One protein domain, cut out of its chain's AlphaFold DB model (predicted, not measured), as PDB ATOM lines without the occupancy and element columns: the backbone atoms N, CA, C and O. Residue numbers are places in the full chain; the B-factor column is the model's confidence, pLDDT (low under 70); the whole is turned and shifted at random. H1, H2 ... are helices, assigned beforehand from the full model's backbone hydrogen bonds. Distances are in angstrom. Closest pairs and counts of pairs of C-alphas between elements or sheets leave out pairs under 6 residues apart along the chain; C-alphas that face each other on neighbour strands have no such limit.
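This is residues 17 to 105 and 116 to 151 of the 630 residues of an uncharacterized protein of Legionella taurinensis (UniProt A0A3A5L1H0). Three long helices, H1, H5 and H3, lie side by side, H5 between the other two and running opposite to both, and H2 slants over one side of this layer from H1 to H3. Short H4 packs on H2 near the end of H1. The 125 printed residues hold five named helices, H1 to H5, and no named strand: all helix. The whole is compact, with a radius of gyration of the C-alphas of 15.9 A and spans of 52 by 34 by 21 A.

H1, residues 21 to 46, touches H5, residues 128 to 151, closest at C-alphas 37 and 135, 5.1 A, at a shallow tilt of 19 degrees. H5 touches H3, residues 81 to 101, at C-alphas 144 and 91, 6.1 A, at 22 degrees, shallow. The hub, H2, residues 55 to 73, touches H1 with residues 58 to 62 alone, closest at C-alphas 62 and 41, 6.7 A, in a helical hairpin at 34.6 degrees, only just shallow. H2 touches H3 with residues 69 to 73 alone, C-alphas 72 and 90 being closest at 5.3 A, at a steep tilt of 59 degrees. H2 also touches H4, residues 116 to 123, with residues 61 to 65 alone, closest at C-alphas 61 and 122, 5.8 A. H1, H2 and H5 form a bundle, helices grouped lengthwise; H1 and H3 are apart. Every O i to N i+4 pair is within hydrogen-bond range in H1 and H4, against 13 of 15 in H2, 15 of 17 in H3 and 18 of 20 in H5.

H1 spans 37.3 A from C-alpha 21 at (140.457, 102.598, 62.621), H2 26.8 A, H3 29.5 A, H4 10.6 A, and H5 34.8 A to C-alpha 151 at (137.717, 105.957, 48.090).

C-alphas 17 and 50 are farthest apart, 53.3 A. Residues 106 to 115 are not printed; the gap is 13.6 A. Of the links printed whole, none is long. Confidence is low at residues 17 to 20, 47 to 53, 74 to 83, 103 to 105 and 124 to 128.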
ATOM      1  N   ASN A  17     148.901  97.224  59.087       42.50
ATOM      2  CA  ASN A  17     148.752  98.050  60.298       42.50
ATOM      3  C   ASN A  17     148.024  99.392  60.089       42.50
ATOM      4  O   ASN A  17     147.729 100.060  61.073       42.50
ATOM      5  N   TYR A  18     147.714  99.787  58.848       49.62
ATOM      6  CA  TYR A  18     147.124 101.102  58.541       49.62
ATOM      7  C   TYR A  18     145.750 101.045  57.866       49.62
ATOM      8  O   TYR A  18     145.359 101.998  57.196       49.62
ATOM      9  N   TYR A  19     144.989  99.957  58.028       55.81
ATOM     10  CA  TYR A  19     143.557 100.047  57.742       55.81
ATOM     11  C   TYR A  19     142.981 101.047  58.750       55.81
ATOM     12  O   TYR A  19     143.027 100.749  59.948       55.81
ATOM     13  N   PRO A  20     142.540 102.250  58.329       66.50
ATOM     14  CA  PRO A  20     142.226 103.302  59.281       66.50
ATOM     15  C   PRO A  20     141.191 102.782  60.275       66.50
ATOM     16  O   PRO A  20     140.194 102.182  59.866       66.50
ATOM     17  N   GLU A  21     141.403 103.011  61.573       72.50
ATOM     18  CA  GLU A  21     140.457 102.598  62.621       72.50
ATOM     19  C   GLU A  21     139.027 103.074  62.309       72.50
ATOM     20  O   GLU A  21     138.047 102.405  62.640       72.50
ATOM     21  N   ALA A  22     138.908 104.200  61.594       74.00
ATOM     22  CA  ALA A  22     137.663 104.705  61.034       74.00
ATOM     23  C   ALA A  22     136.952 103.679  60.130       74.00
ATOM     24  O   ALA A  22     135.765 103.429  60.335       74.00
ATOM     25  N   ILE A  23     137.648 103.046  59.180       78.44
ATOM     26  CA  ILE A  23     137.053 102.056  58.271       78.44
ATOM     27  C   ILE A  23     136.603 100.817  59.054       78.44
ATOM     28  O   ILE A  23     135.464 100.382  58.887       78.44
ATOM     29  N   VAL A  24     137.422 100.308  59.985       79.88
ATOM     30  CA  VAL A  24     137.036  99.179  60.864       79.88
ATOM     31  C   VAL A  24     135.778  99.517  61.668       79.88
ATOM     32  O   VAL A  24     134.833  98.728  61.759       79.88
ATOM     33  N   LYS A  25     135.728 100.726  62.237       84.94
ATOM     34  CA  LYS A  25     134.575 101.220  62.993       84.94
ATOM     35  C   LYS A  25     133.326 101.314  62.117       84.94
ATOM     36  O   LYS A  25     132.243 100.940  62.568       84.94
ATOM     37  N   TRP A  26     133.459 101.780  60.878       84.94
ATOM     38  CA  TRP A  26     132.352 101.850  59.925       84.94
ATOM     39  C   TRP A  26     131.885 100.471  59.459       84.94
ATOM     40  O   TRP A  26     130.680 100.271  59.340       84.94
ATOM     41  N   GLN A  27     132.783  99.499  59.283       85.50
ATOM     42  CA  GLN A  27     132.417  98.106  59.001       85.50
ATOM     43  C   GLN A  27     131.616  97.489  60.148       85.50
ATOM     44  O   GLN A  27     130.570  96.881  59.919       85.50
ATOM     45  N   LYS A  28     132.064  97.696  61.393       87.81
ATOM     46  CA  LYS A  28     131.314  97.263  62.576       87.81
ATOM     47  C   LYS A  28     129.934  97.920  62.618       87.81
ATOM     48  O   LYS A  28     128.930  97.226  62.698       87.81
ATOM     49  N   LYS A  29     129.871  99.245  62.456       90.31
ATOM     50  CA  LYS A  29     128.603  99.987  62.437       90.31
ATOM     51  C   LYS A  29     127.684  99.557  61.290       90.31
ATOM     52  O   LYS A  29     126.468  99.572  61.448       90.31
ATOM     53  N   LEU A  30     128.239  99.170  60.140       89.81
ATOM     54  CA  LEU A  30     127.465  98.635  59.025       89.81
ATOM     55  C   LEU A  30     126.819  97.302  59.400       89.81
ATOM     56  O   LEU A  30     125.642  97.103  59.107       89.81
ATOM     57  N   LYS A  31     127.564  96.421  60.077       89.44
ATOM     58  CA  LYS A  31     127.034  95.164  60.611       89.44
ATOM     59  C   LYS A  31     125.930  95.419  61.642       89.44
ATOM     60  O   LYS A  31     124.841  94.880  61.485       89.44
ATOM     61  N   ASP A  32     126.162  96.312  62.602       92.44
ATOM     62  CA  ASP A  32     125.175  96.663  63.636       92.44
ATOM     63  C   ASP A  32     123.886  97.247  63.014       92.44
ATOM     64  O   ASP A  32     122.767  96.890  63.393       92.44
ATOM     65  N   ASN A  33     124.018  98.113  62.001       93.00
ATOM     66  CA  ASN A  33     122.877  98.687  61.282       93.00
ATOM     67  C   ASN A  33     122.166  97.668  60.388       93.00
ATOM     68  O   ASN A  33     120.951  97.756  60.223       93.00
ATOM     69  N   LYS A  34     122.895  96.697  59.826       92.44
ATOM     70  CA  LYS A  34     122.307  95.570  59.096       92.44
ATOM     71  C   LYS A  34     121.439  94.728  60.028       92.44
ATOM     72  O   LYS A  34     120.283  94.477  59.708       92.44
ATOM     73  N   GLU A  35     121.975  94.343  61.183       93.12
ATOM     74  CA  GLU A  35     121.255  93.568  62.199       93.12
ATOM     75  C   GLU A  35     120.030  94.336  62.719       93.12
ATOM     76  O   GLU A  35     118.942  93.773  62.834       93.12
ATOM     77  N   SER A  36     120.171  95.646  62.941       92.44
ATOM     78  CA  SER A  36     119.064  96.523  63.344       92.44
ATOM     79  C   SER A  36     117.967  96.607  62.278       92.44
ATOM     80  O   SER A  36     116.782  96.540  62.605       92.44
ATOM     81  N   LEU A  37     118.342  96.717  60.999       93.31
ATOM     82  CA  LEU A  37     117.401  96.734  59.880       93.31
ATOM     83  C   LEU A  37     116.683  95.389  59.725       93.31
ATOM     84  O   LEU A  37     115.461  95.364  59.608       93.31
ATOM     85  N   GLU A  38     117.411  94.273  59.767       92.50
ATOM     86  CA  GLU A  38     116.813  92.936  59.715       92.50
ATOM     87  C   GLU A  38     115.858  92.706  60.894       92.50
ATOM     88  O   GLU A  38     114.759  92.189  60.699       92.50
ATOM     89  N   SER A  39     116.224  93.150  62.099       89.94
ATOM     90  CA  SER A  39     115.355  93.087  63.278       89.94
ATOM     91  C   SER A  39     114.083  93.925  63.104       89.94
ATOM     92  O   SER A  39     112.979  93.426  63.330       89.94
ATOM     93  N   ALA A  40     114.202  95.165  62.612       88.56
ATOM     94  CA  ALA A  40     113.055  96.028  62.333       88.56
ATOM     95  C   ALA A  40     112.124  95.427  61.266       88.56
ATOM     96  O   ALA A  40     110.903  95.433  61.445       88.56
ATOM     97  N   LEU A  41     112.684  94.865  60.187       88.75
ATOM     98  CA  LEU A  41     111.921  94.175  59.143       88.75
ATOM     99  C   LEU A  41     111.155  92.979  59.724       88.75
ATOM    100  O   LEU A  41     109.947  92.882  59.524       88.75
ATOM    101  N   ARG A  42     111.827  92.116  60.498       86.88
ATOM    102  CA  ARG A  42     111.209  90.951  61.158       86.88
ATOM    103  C   ARG A  42     110.092  91.361  62.105       86.88
ATOM    104  O   ARG A  42     108.996  90.820  62.019       86.88
ATOM    105  N   SER A  43     110.356  92.328  62.986       83.38
ATOM    106  CA  SER A  43     109.381  92.799  63.971       83.38
ATOM    107  C   SER A  43     108.114  93.312  63.294       83.38
ATOM    108  O   SER A  43     107.016  92.933  63.690       83.38
ATOM    109  N   ASN A  44     108.257  94.137  62.254       79.94
ATOM    110  CA  ASN A  44     107.110  94.728  61.570       79.94
ATOM    111  C   ASN A  44     106.365  93.718  60.679       79.94
ATOM    112  O   ASN A  44     105.136  93.738  60.621       79.94
ATOM    113  N   MET A  45     107.079  92.803  60.013       78.88
ATOM    114  CA  MET A  45     106.449  91.739  59.225       78.88
ATOM    115  C   MET A  45     105.687  90.743  60.108       78.88
ATOM    116  O   MET A  45     104.630  90.270  59.705       78.88
ATOM    117  N   ASN A  46     106.167  90.478  61.328       70.62
ATOM    118  CA  ASN A  46     105.478  89.621  62.297       70.62
ATOM    119  C   ASN A  46     104.216  90.277  62.885       70.62
ATOM    120  O   ASN A  46     103.284  89.573  63.265       70.62
ATOM    121  N   THR A  47     104.159  91.611  62.957       66.88
ATOM    122  CA  THR A  47     102.973  92.350  63.436       66.88
ATOM    123  C   THR A  47     101.846  92.464  62.401       66.88
ATOM    124  O   THR A  47     100.769  92.958  62.728       66.88
ATOM    125  N   LEU A  48     102.056  91.991  61.166       59.34
ATOM    126  CA  LEU A  48     101.025  91.899  60.128       59.34
ATOM    127  C   LEU A  48     100.049  90.757  60.436       59.34
ATOM    128  O   LEU A  48     100.145  89.654  59.902       59.34
ATOM    129  N   THR A  49      99.076  91.014  61.300       52.47
ATOM    130  CA  THR A  49      97.986  90.077  61.587       52.47
ATOM    131  C   THR A  49      96.965  90.036  60.440       52.47
ATOM    132  O   THR A  49      95.923  90.681  60.535       52.47
ATOM    133  N   ASN A  50      97.268  89.300  59.355       49.81
ATOM    134  CA  ASN A  50      96.324  88.433  58.611       49.81
ATOM    135  C   ASN A  50      96.983  87.721  57.404       49.81
ATOM    136  O   ASN A  50      97.561  88.410  56.564       49.81
ATOM    137  N   PRO A  51      96.689  86.426  57.155       53.69
ATOM    138  CA  PRO A  51      97.086  85.249  57.933       53.69
ATOM    139  C   PRO A  51      98.588  84.925  57.749       53.69
ATOM    140  O   PRO A  51      99.224  85.405  56.819       53.69
ATOM    141  N   ALA A  52      99.144  84.129  58.667       61.72
ATOM    142  CA  ALA A  52     100.570  83.830  58.830       61.72
ATOM    143  C   ALA A  52     101.350  83.654  57.514       61.72
ATOM    144  O   ALA A  52     101.297  82.591  56.895       61.72
ATOM    145  N   LEU A  53     102.134  84.674  57.148       67.06
ATOM    146  CA  LEU A  53     103.283  84.448  56.280       67.06
ATOM    147  C   LEU A  53     104.157  83.406  56.964       67.06
ATOM    148  O   LEU A  53     104.460  83.538  58.156       67.06
ATOM    149  N   SER A  54     104.529  82.358  56.238       78.75
ATOM    150  CA  SER A  54     105.444  81.368  56.792       78.75
ATOM    151  C   SER A  54     106.774  82.048  57.135       78.75
ATOM    152  O   SER A  54     107.141  83.074  56.553       78.75
ATOM    153  N   SER A  55     107.538  81.473  58.064       80.00
ATOM    154  CA  SER A  55     108.892  81.963  58.342       80.00
ATOM    155  C   SER A  55     109.736  82.031  57.064       80.00
ATOM    156  O   SER A  55     110.522  82.956  56.902       80.00
ATOM    157  N   GLU A  56     109.529  81.107  56.124       85.12
ATOM    158  CA  GLU A  56     110.213  81.094  54.828       85.12
ATOM    159  C   GLU A  56     109.824  82.290  53.947       85.12
ATOM    160  O   GLU A  56     110.695  82.909  53.337       85.12
ATOM    161  N   GLU A  57     108.544  82.665  53.915       83.44
ATOM    162  CA  GLU A  57     108.065  83.829  53.159       83.44
ATOM    163  C   GLU A  57     108.558  85.152  53.755       83.44
ATOM    164  O   GLU A  57     108.885  86.083  53.013       83.44
ATOM    165  N   VAL A  58     108.643  85.246  55.086       82.06
ATOM    166  CA  VAL A  58     109.228  86.408  55.775       82.06
ATOM    167  C   VAL A  58     110.714  86.534  55.432       82.06
ATOM    168  O   VAL A  58     111.168  87.608  55.035       82.06
ATOM    169  N   GLU A  59     111.468  85.436  55.512       88.06
ATOM    170  CA  GLU A  59     112.890  85.407  55.151       88.06
ATOM    171  C   GLU A  59     113.133  85.773  53.683       88.06
ATOM    172  O   GLU A  59     114.046  86.543  53.380       88.06
ATOM    173  N   ASP A  60     112.322  85.255  52.757       88.94
ATOM    174  CA  ASP A  60     112.415  85.582  51.332       88.94
ATOM    175  C   ASP A  60     112.195  87.082  51.074       88.94
ATOM    176  O   ASP A  60     112.964  87.718  50.348       88.94
ATOM    177  N   ARG A  61     111.202  87.695  51.729       87.00
ATOM    178  CA  ARG A  61     110.940  89.139  51.607       87.00
ATOM    179  C   ARG A  61     112.067  89.985  52.184       87.00
ATOM    180  O   ARG A  61     112.480  90.950  51.539       87.00
ATOM    181  N   ILE A  62     112.591  89.624  53.357       89.69
ATOM    182  CA  ILE A  62     113.757  90.296  53.950       89.69
ATOM    183  C   ILE A  62     114.940  90.218  52.986       89.69
ATOM    184  O   ILE A  62     115.543  91.246  52.681       89.69
ATOM    185  N   LYS A  63     115.234  89.032  52.437       90.75
ATOM    186  CA  LYS A  63     116.314  88.845  51.458       90.75
ATOM    187  C   LYS A  63     116.120  89.706  50.214       90.75
ATOM    188  O   LYS A  63     117.085  90.319  49.771       90.75
ATOM    189  N   LYS A  64     114.901  89.808  49.678       90.75
ATOM    190  CA  LYS A  64     114.588  90.669  48.522       90.75
ATOM    191  C   LYS A  64     114.815  92.149  48.825       90.75
ATOM    192  O   LYS A  64     115.474  92.830  48.042       90.75
ATOM    193  N   ILE A  65     114.342  92.638  49.973       89.75
ATOM    194  CA  ILE A  65     114.571  94.027  50.403       89.75
ATOM    195  C   ILE A  65     116.072  94.285  50.586       89.75
ATOM    196  O   ILE A  65     116.598  95.259  50.053       89.75
ATOM    197  N   MET A  66     116.785  93.395  51.277       90.94
ATOM    198  CA  MET A  66     118.226  93.533  51.492       90.94
ATOM    199  C   MET A  66     119.023  93.451  50.188       90.94
ATOM    200  O   MET A  66     119.988  94.194  50.032       90.94
ATOM    201  N   ALA A  67     118.617  92.607  49.238       88.12
ATOM    202  CA  ALA A  67     119.236  92.520  47.919       88.12
ATOM    203  C   ALA A  67     119.068  93.821  47.127       88.12
ATOM    204  O   ALA A  67     120.034  94.292  46.538       88.12
ATOM    205  N   ILE A  68     117.884  94.443  47.169       87.38
ATOM    206  CA  ILE A  68     117.650  95.768  46.580       87.38
ATOM    207  C   ILE A  68     118.583  96.810  47.216       87.38
ATOM    208  O   ILE A  68     119.257  97.553  46.507       87.38
ATOM    209  N   LEU A  69     118.647  96.845  48.551       88.19
ATOM    210  CA  LEU A  69     119.444  97.827  49.293       88.19
ATOM    211  C   LEU A  69     120.959  97.631  49.131       88.19
ATOM    212  O   LEU A  69     121.713  98.594  49.224       88.19
ATOM    213  N   ALA A  70     121.406  96.395  48.906       83.62
ATOM    214  CA  ALA A  70     122.810  96.040  48.719       83.62
ATOM    215  C   ALA A  70     123.230  95.948  47.244       83.62
ATOM    216  O   ALA A  70     124.408  95.731  46.973       83.62
ATOM    217  N   ALA A  71     122.309  96.103  46.285       79.00
ATOM    218  CA  ALA A  71     122.619  95.986  44.861       79.00
ATOM    219  C   ALA A  71     123.810  96.869  44.426       79.00
ATOM    220  O   ALA A  71     124.718  96.309  43.803       79.00
ATOM    221  N   PRO A  72     123.909  98.158  44.840       72.81
ATOM    222  CA  PRO A  72     125.044  99.022  44.488       72.81
ATOM    223  C   PRO A  72     126.402  98.530  45.011       72.81
ATOM    224  O   PRO A  72     127.451  98.948  44.538       72.81
ATOM    225  N   THR A  73     126.423  97.642  46.006       70.50
ATOM    226  CA  THR A  73     127.654  97.157  46.650       70.50
ATOM    227  C   THR A  73     127.852  95.644  46.525       70.50
ATOM    228  O   THR A  73     128.850  95.108  47.009       70.50
ATOM    229  N   SER A  74     126.960  94.940  45.822       64.06
ATOM    230  CA  SER A  74     127.067  93.497  45.597       64.06
ATOM    231  C   SER A  74     128.368  93.143  44.853       64.06
ATOM    232  O   SER A  74     128.764  93.818  43.904       64.06
ATOM    233  N   ALA A  75     129.087  92.117  45.325       54.72
ATOM    234  CA  ALA A  75     130.406  91.704  44.823       54.72
ATOM    235  C   ALA A  75     131.577  92.689  45.060       54.72
ATOM    236  O   ALA A  75     132.498  92.740  44.245       54.72
ATOM    237  N   MET A  76     131.585  93.457  46.159       54.69
ATOM    238  CA  MET A  76     132.844  94.049  46.638       54.69
ATOM    239  C   MET A  76     133.763  92.927  47.153       54.69
ATOM    240  O   MET A  76     133.392  92.260  48.121       54.69
ATOM    241  N   PRO A  77     134.938  92.677  46.549       49.47
ATOM    242  CA  PRO A  77     135.937  91.845  47.204       49.47
ATOM    243  C   PRO A  77     136.352  92.517  48.520       49.47
ATOM    244  O   PRO A  77     136.423  93.744  48.591       49.47
ATOM    245  N   GLU A  78     136.621  91.721  49.560       49.88
ATOM    246  CA  GLU A  78     136.824  92.204  50.939       49.88
ATOM    247  C   GLU A  78     137.929  93.258  51.102       49.88
ATOM    248  O   GLU A  78     137.947  93.955  52.108       49.88
ATOM    249  N   MET A  79     138.814  93.444  50.125       49.50
ATOM    250  CA  MET A  79     139.750  94.564  50.043       49.50
ATOM    251  C   MET A  79     140.459  94.486  48.691       49.50
ATOM    252  O   MET A  79     141.432  93.746  48.575       49.50
ATOM    253  N   ILE A  80     140.025  95.219  47.661       51.47
ATOM    254  CA  ILE A  80     140.862  95.370  46.460       51.47
ATOM    255  C   ILE A  80     140.878  96.831  45.995       51.47
ATOM    256  O   ILE A  80     139.867  97.393  45.582       51.47
ATOM    257  N   ALA A  81     142.073  97.419  46.084       49.09
ATOM    258  CA  ALA A  81     142.448  98.764  45.649       49.09
ATOM    259  C   ALA A  81     142.413  98.950  44.120       49.09
ATOM    260  O   ALA A  81     142.508 100.074  43.629       49.09
ATOM    261  N   ASP A  82     142.289  97.856  43.366       51.72
ATOM    262  CA  ASP A  82     142.589  97.822  41.931       51.72
ATOM    263  C   ASP A  82     141.509  98.469  41.050       51.72
ATOM    264  O   ASP A  82     141.701  98.580  39.841       51.72
ATOM    265  N   ASN A  83     140.395  98.948  41.621       68.25
ATOM    266  CA  ASN A  83     139.394  99.692  40.857       68.25
ATOM    267  C   ASN A  83     138.674 100.785  41.671       68.25
ATOM    268  O   ASN A  83     137.470 100.719  41.912       68.25
ATOM    269  N   VAL A  84     139.412 101.819  42.094       78.19
ATOM    270  CA  VAL A  84     138.833 102.988  42.792       78.19
ATOM    271  C   VAL A  84     137.713 103.648  41.975       78.19
ATOM    272  O   VAL A  84     136.755 104.141  42.559       78.19
ATOM    273  N   ASP A  85     137.786 103.628  40.641       79.06
ATOM    274  CA  ASP A  85     136.721 104.166  39.784       79.06
ATOM    275  C   ASP A  85     135.426 103.334  39.870       79.06
ATOM    276  O   ASP A  85     134.339 103.909  39.874       79.06
ATOM    277  N   ASP A  86     135.512 102.007  40.022       80.69
ATOM    278  CA  ASP A  86     134.344 101.159  40.306       80.69
ATOM    279  C   ASP A  86     133.747 101.459  41.684       80.69
ATOM    280  O   ASP A  86     132.528 101.544  41.815       80.69
ATOM    281  N   LEU A  87     134.584 101.699  42.700       83.81
ATOM    282  CA  LEU A  87     134.104 102.135  44.015       83.81
ATOM    283  C   LEU A  87     133.370 103.483  43.919       83.81
ATOM    284  O   LEU A  87     132.288 103.624  44.486       83.81
ATOM    285  N   CYS A  88     133.906 104.450  43.168       85.06
ATOM    286  CA  CYS A  88     133.233 105.728  42.921       85.06
ATOM    287  C   CYS A  88     131.888 105.541  42.198       85.06
ATOM    288  O   CYS A  88     130.882 106.106  42.623       85.06
ATOM    289  N   ARG A  89     131.841 104.702  41.153       83.94
ATOM    290  CA  ARG A  89     130.600 104.375  40.430       83.94
ATOM    291  C   ARG A  89     129.537 103.796  41.365       83.94
ATOM    292  O   ARG A  89     128.399 104.251  41.356       83.94
ATOM    293  N   ARG A  90     129.917 102.842  42.214       84.81
ATOM    294  CA  ARG A  90     129.024 102.231  43.212       84.81
ATOM    295  C   ARG A  90     128.535 103.232  44.256       84.81
ATOM    296  O   ARG A  90     127.392 103.152  44.695       84.81
ATOM    297  N   LEU A  91     129.382 104.184  44.656       87.56
ATOM    298  CA  LEU A  91     128.979 105.255  45.568       87.56
ATOM    299  C   LEU A  91     127.908 106.140  44.930       87.56
ATOM    300  O   LEU A  91     126.908 106.432  45.583       87.56
ATOM    301  N   ASN A  92     128.087 106.498  43.657       81.81
ATOM    302  CA  ASN A  92     127.085 107.225  42.879       81.81
ATOM    303  C   ASN A  92     125.760 106.441  42.803       81.81
ATOM    304  O   ASN A  92     124.718 106.973  43.180       81.81
ATOM    305  N   GLU A  93     125.802 105.150  42.457       82.50
ATOM    306  CA  GLU A  93     124.618 104.270  42.432       82.50
ATOM    307  C   GLU A  93     123.905 104.193  43.797       82.50
ATOM    308  O   GLU A  93     122.677 104.121  43.873       82.50
ATOM    309  N   LEU A  94     124.656 104.236  44.900       85.81
ATOM    310  CA  LEU A  94     124.099 104.180  46.247       85.81
ATOM    311  C   LEU A  94     123.481 105.514  46.697       85.81
ATOM    312  O   LEU A  94     122.465 105.517  47.397       85.81
ATOM    313  N   VAL A  95     124.050 106.647  46.280       81.62
ATOM    314  CA  VAL A  95     123.449 107.981  46.465       81.62
ATOM    315  C   VAL A  95     122.148 108.099  45.667       81.62
ATOM    316  O   VAL A  95     121.152 108.623  46.185       81.62
ATOM    317  N   ASP A  96     122.123 107.563  44.448       78.12
ATOM    318  CA  ASP A  96     120.918 107.497  43.620       78.12
ATOM    319  C   ASP A  96     119.851 106.622  44.276       78.12
ATOM    320  O   ASP A  96     118.704 107.050  44.419       78.12
ATOM    321  N   LEU A  97     120.229 105.438  44.769       80.94
ATOM    322  CA  LEU A  97     119.330 104.561  45.513       80.94
ATOM    323  C   LEU A  97     118.757 105.256  46.757       80.94
ATOM    324  O   LEU A  97     117.546 105.220  46.975       80.94
ATOM    325  N   TYR A  98     119.597 105.928  47.554       80.44
ATOM    326  CA  TYR A  98     119.142 106.692  48.720       80.44
ATOM    327  C   TYR A  98     118.113 107.758  48.327       80.44
ATOM    328  O   TYR A  98     117.082 107.899  48.987       80.44
ATOM    329  N   SER A  99     118.363 108.473  47.230       73.88
ATOM    330  CA  SER A  99     117.484 109.530  46.722       73.88
ATOM    331  C   SER A  99     116.152 108.974  46.212       73.88
ATOM    332  O   SER A  99     115.099 109.532  46.515       73.88
ATOM    333  N   GLN A 100     116.168 107.832  45.521       74.62
ATOM    334  CA  GLN A 100     114.963 107.127  45.061       74.62
ATOM    335  C   GLN A 100     114.117 106.558  46.212       74.62
ATOM    336  O   GLN A 100     112.927 106.281  46.037       74.62
ATOM    337  N   MET A 101     114.718 106.386  47.391       74.50
ATOM    338  CA  MET A 101     114.034 105.942  48.605       74.50
ATOM    339  C   MET A 101     113.384 107.080  49.396       74.50
ATOM    340  O   MET A 101     112.486 106.797  50.198       74.50
ATOM    341  N   GLN A 102     113.787 108.336  49.164       71.12
ATOM    342  CA  GLN A 102     113.197 109.490  49.838       71.12
ATOM    343  C   GLN A 102     111.769 109.765  49.332       71.12
ATOM    344  O   GLN A 102     111.467 109.564  48.151       71.12
ATOM    345  N   PRO A 103     110.860 110.257  50.192       60.66
ATOM    346  CA  PRO A 103     109.567 110.767  49.751       60.66
ATOM    347  C   PRO A 103     109.777 111.969  48.813       60.66
ATOM    348  O   PRO A 103     110.170 113.042  49.259       60.66
ATOM    349  N   SER A 104     109.550 111.814  47.506       52.28
ATOM    350  CA  SER A 104     109.725 112.929  46.567       52.28
ATOM    351  C   SER A 104     108.517 113.873  46.585       52.28
ATOM    352  O   SER A 104     107.366 113.438  46.505       52.28
ATOM    353  N   TYR A 105     108.770 115.186  46.598       42.16
ATOM    354  CA  TYR A 105     107.737 116.210  46.354       42.16
ATOM    355  C   TYR A 105     107.155 116.104  44.919       42.16
ATOM    356  O   TYR A 105     106.036 116.541  44.662       42.16
ATOM    357  N   ARG A 116     110.829 102.614  45.921       77.50
ATOM    358  CA  ARG A 116     110.046 102.820  47.128       77.50
ATOM    359  C   ARG A 116     108.757 101.984  47.169       77.50
ATOM    360  O   ARG A 116     108.528 101.285  48.156       77.50
ATOM    361  N   GLU A 117     107.943 101.999  46.118       76.94
ATOM    362  CA  GLU A 117     106.742 101.158  46.032       76.94
ATOM    363  C   GLU A 117     107.074  99.656  45.943       76.94
ATOM    364  O   GLU A 117     106.335  98.854  46.504       76.94
ATOM    365  N   THR A 118     108.211  99.259  45.357       81.00
ATOM    366  CA  THR A 118     108.673  97.853  45.358       81.00
ATOM    367  C   THR A 118     109.017  97.354  46.765       81.00
ATOM    368  O   THR A 118     108.577  96.287  47.179       81.00
ATOM    369  N   ILE A 119     109.762  98.129  47.560       82.06
ATOM    370  CA  ILE A 119     110.023  97.749  48.960       82.06
ATOM    371  C   ILE A 119     108.724  97.762  49.771       82.06
ATOM    372  O   ILE A 119     108.498  96.883  50.596       82.06
ATOM    373  N   LYS A 120     107.832  98.722  49.506       79.19
ATOM    374  CA  LYS A 120     106.522  98.785  50.157       79.19
ATOM    375  C   LYS A 120     105.631  97.591  49.798       79.19
ATOM    376  O   LYS A 120     104.938  97.103  50.682       79.19
ATOM    377  N   SER A 121     105.676  97.070  48.572       79.31
ATOM    378  CA  SER A 121     104.946  95.850  48.196       79.31
ATOM    379  C   SER A 121     105.535  94.598  48.853       79.31
ATOM    380  O   SER A 121     104.797  93.704  49.255       79.31
ATOM    381  N   HIS A 122     106.847  94.549  49.095       83.06
ATOM    382  CA  HIS A 122     107.422  93.503  49.949       83.06
ATOM    383  C   HIS A 122     106.976  93.615  51.424       83.06
ATOM    384  O   HIS A 122     106.992  92.611  52.138       83.06
ATOM    385  N   LEU A 123     106.518  94.797  51.863       78.31
ATOM    386  CA  LEU A 123     106.013  95.084  53.217       78.31
ATOM    387  C   LEU A 123     104.469  95.053  53.346       78.31
ATOM    388  O   LEU A 123     103.957  95.011  54.460       78.31
ATOM    389  N   ASN A 124     103.726  95.063  52.231       67.81
ATOM    390  CA  ASN A 124     102.266  94.902  52.096       67.81
ATOM    391  C   ASN A 124     101.364  95.572  53.165       67.81
ATOM    392  O   ASN A 124     100.374  94.986  53.595       67.81
ATOM    393  N   THR A 125     101.642  96.819  53.564       59.47
ATOM    394  CA  THR A 125     100.748  97.628  54.432       59.47
ATOM    395  C   THR A 125     100.900  99.134  54.239       59.47
ATOM    396  O   THR A 125     101.941  99.631  53.807       59.47
ATOM    397  N   VAL A 126      99.852  99.878  54.608       56.91
ATOM    398  CA  VAL A 126      99.878 101.343  54.722       56.91
ATOM    399  C   VAL A 126     100.429 101.709  56.110       56.91
ATOM    400  O   VAL A 126      99.787 101.414  57.110       56.91
ATOM    401  N   GLY A 127     101.627 102.309  56.167       60.00
ATOM    402  CA  GLY A 127     102.240 102.859  57.395       60.00
ATOM    403  C   GLY A 127     103.480 102.127  57.939       60.00
ATOM    404  O   GLY A 127     104.299 102.747  58.605       60.00
ATOM    405  N   ILE A 128     103.709 100.851  57.599       67.94
ATOM    406  CA  ILE A 128     104.868 100.081  58.117       67.94
ATOM    407  C   ILE A 128     106.211 100.584  57.581       67.94
ATOM    408  O   ILE A 128     107.248 100.484  58.226       67.94
ATOM    409  N   ARG A 129     106.229 101.155  56.380       71.25
ATOM    410  CA  ARG A 129     107.475 101.696  55.847       71.25
ATOM    411  C   ARG A 129     107.995 102.868  56.687       71.25
ATOM    412  O   ARG A 129     109.196 102.946  56.902       71.25
ATOM    413  N   GLU A 130     107.116 103.721  57.206       71.31
ATOM    414  CA  GLU A 130     107.513 104.883  58.013       71.31
ATOM    415  C   GLU A 130     108.225 104.462  59.310       71.31
ATOM    416  O   GLU A 130     109.117 105.170  59.776       71.31
ATOM    417  N   THR A 131     107.912 103.277  59.851       74.81
ATOM    418  CA  THR A 131     108.584 102.720  61.038       74.81
ATOM    419  C   THR A 131     109.939 102.076  60.718       74.81
ATOM    420  O   THR A 131     110.785 101.966  61.605       74.81
ATOM    421  N   ILE A 132     110.182 101.679  59.462       81.19
ATOM    422  CA  ILE A 132     111.413 101.002  59.011       81.19
ATOM    423  C   ILE A 132     112.373 101.967  58.288       81.19
ATOM    424  O   ILE A 132     113.588 101.755  58.297       81.19
ATOM    425  N   ASP A 133     111.860 103.049  57.695       79.94
ATOM    426  CA  ASP A 133     112.624 104.058  56.950       79.94
ATOM    427  C   ASP A 133     113.848 104.592  57.728       79.94
ATOM    428  O   ASP A 133     114.917 104.702  57.120       79.94
ATOM    429  N   PRO A 134     113.791 104.853  59.055       86.38
ATOM    430  CA  PRO A 134     114.979 105.238  59.818       86.38
ATOM    431  C   PRO A 134     116.106 104.195  59.767       86.38
ATOM    432  O   PRO A 134     117.272 104.562  59.611       86.38
ATOM    433  N   ALA A 135     115.774 102.901  59.839       88.19
ATOM    434  CA  ALA A 135     116.752 101.815  59.777       88.19
ATOM    435  C   ALA A 135     117.332 101.648  58.362       88.19
ATOM    436  O   ALA A 135     118.541 101.472  58.211       88.19
ATOM    437  N   ILE A 136     116.499 101.783  57.319       88.00
ATOM    438  CA  ILE A 136     116.959 101.787  55.918       88.00
ATOM    439  C   ILE A 136     117.914 102.959  55.677       88.00
ATOM    440  O   ILE A 136     119.007 102.769  55.141       88.00
ATOM    441  N   ASN A 137     117.534 104.163  56.109       85.81
ATOM    442  CA  ASN A 137     118.350 105.364  55.958       85.81
ATOM    443  C   ASN A 137     119.679 105.240  56.715       85.81
ATOM    444  O   ASN A 137     120.720 105.602  56.169       85.81
ATOM    445  N   ALA A 138     119.671 104.695  57.937       88.94
ATOM    446  CA  ALA A 138     120.887 104.451  58.711       88.94
ATOM    447  C   ALA A 138     121.818 103.437  58.025       88.94
ATOM    448  O   ALA A 138     123.034 103.656  57.967       88.94
ATOM    449  N   TYR A 139     121.258 102.357  57.474       91.25
ATOM    450  CA  TYR A 139     122.003 101.341  56.734       91.25
ATOM    451  C   TYR A 139     122.641 101.916  55.464       91.25
ATOM    452  O   TYR A 139     123.864 101.849  55.319       91.25
ATOM    453  N   LEU A 140     121.848 102.560  54.599       88.56
ATOM    454  CA  LEU A 140     122.338 103.187  53.368       88.56
ATOM    455  C   LEU A 140     123.384 104.266  53.668       88.56
ATOM    456  O   LEU A 140     124.461 104.229  53.083       88.56
ATOM    457  N   HIS A 141     123.134 105.152  54.640       87.69
ATOM    458  CA  HIS A 141     124.107 106.161  55.070       87.69
ATOM    459  C   HIS A 141     125.443 105.540  55.481       87.69
ATOM    460  O   HIS A 141     126.509 106.033  55.120       87.69
ATOM    461  N   THR A 142     125.398 104.454  56.248       89.06
ATOM    462  CA  THR A 142     126.609 103.790  56.744       89.06
ATOM    463  C   THR A 142     127.376 103.112  55.618       89.06
ATOM    464  O   THR A 142     128.604 103.192  55.602       89.06
ATOM    465  N   GLN A 143     126.678 102.521  54.643       88.50
ATOM    466  CA  GLN A 143     127.313 102.013  53.428       88.50
ATOM    467  C   GLN A 143     128.006 103.121  52.631       88.50
ATOM    468  O   GLN A 143     129.169 102.957  52.270       88.50
ATOM    469  N   SER A 144     127.336 104.258  52.385       89.00
ATOM    470  CA  SER A 144     127.946 105.359  51.622       89.00
ATOM    471  C   SER A 144     129.169 105.914  52.331       89.00
ATOM    472  O   SER A 144     130.180 106.165  51.689       89.00
ATOM    473  N   ARG A 145     129.088 106.097  53.655       89.38
ATOM    474  CA  ARG A 145     130.205 106.589  54.473       89.38
ATOM    475  C   ARG A 145     131.399 105.650  54.407       89.38
ATOM    476  O   ARG A 145     132.504 106.109  54.149       89.38
ATOM    477  N   LEU A 146     131.171 104.350  54.586       87.12
ATOM    478  CA  LEU A 146     132.228 103.347  54.491       87.12
ATOM    479  C   LEU A 146     132.906 103.380  53.112       87.12
ATOM    480  O   LEU A 146     134.131 103.368  53.019       87.12
ATOM    481  N   LEU A 147     132.113 103.451  52.041       87.69
ATOM    482  CA  LEU A 147     132.631 103.491  50.678       87.69
ATOM    483  C   LEU A 147     133.378 104.802  50.382       87.69
ATOM    484  O   LEU A 147     134.456 104.770  49.794       87.69
ATOM    485  N   ALA A 148     132.862 105.943  50.848       89.88
ATOM    486  CA  ALA A 148     133.525 107.239  50.739       89.88
ATOM    487  C   ALA A 148     134.878 107.263  51.470       89.88
ATOM    488  O   ALA A 148     135.851 107.762  50.912       89.88
ATOM    489  N   GLU A 149     134.971 106.681  52.668       88.06
ATOM    490  CA  GLU A 149     136.228 106.521  53.417       88.06
ATOM    491  C   GLU A 149     137.255 105.684  52.644       88.06
ATOM    492  O   GLU A 149     138.417 106.073  52.514       88.06
ATOM    493  N   HIS A 150     136.816 104.564  52.060       84.81
ATOM    494  CA  HIS A 150     137.661 103.734  51.202       84.81
ATOM    495  C   HIS A 150     138.206 104.497  49.998       84.81
ATOM    496  O   HIS A 150     139.410 104.471  49.733       84.81
ATOM    497  N   ILE A 151     137.325 105.179  49.264       88.00
ATOM    498  CA  ILE A 151     137.717 105.957  48.090       88.00
ATOM    499  C   ILE A 151     138.675 107.073  48.510       88.00
ATOM    500  O   ILE A 151     139.720 107.240  47.885       88.00
TER     501      ILE A 151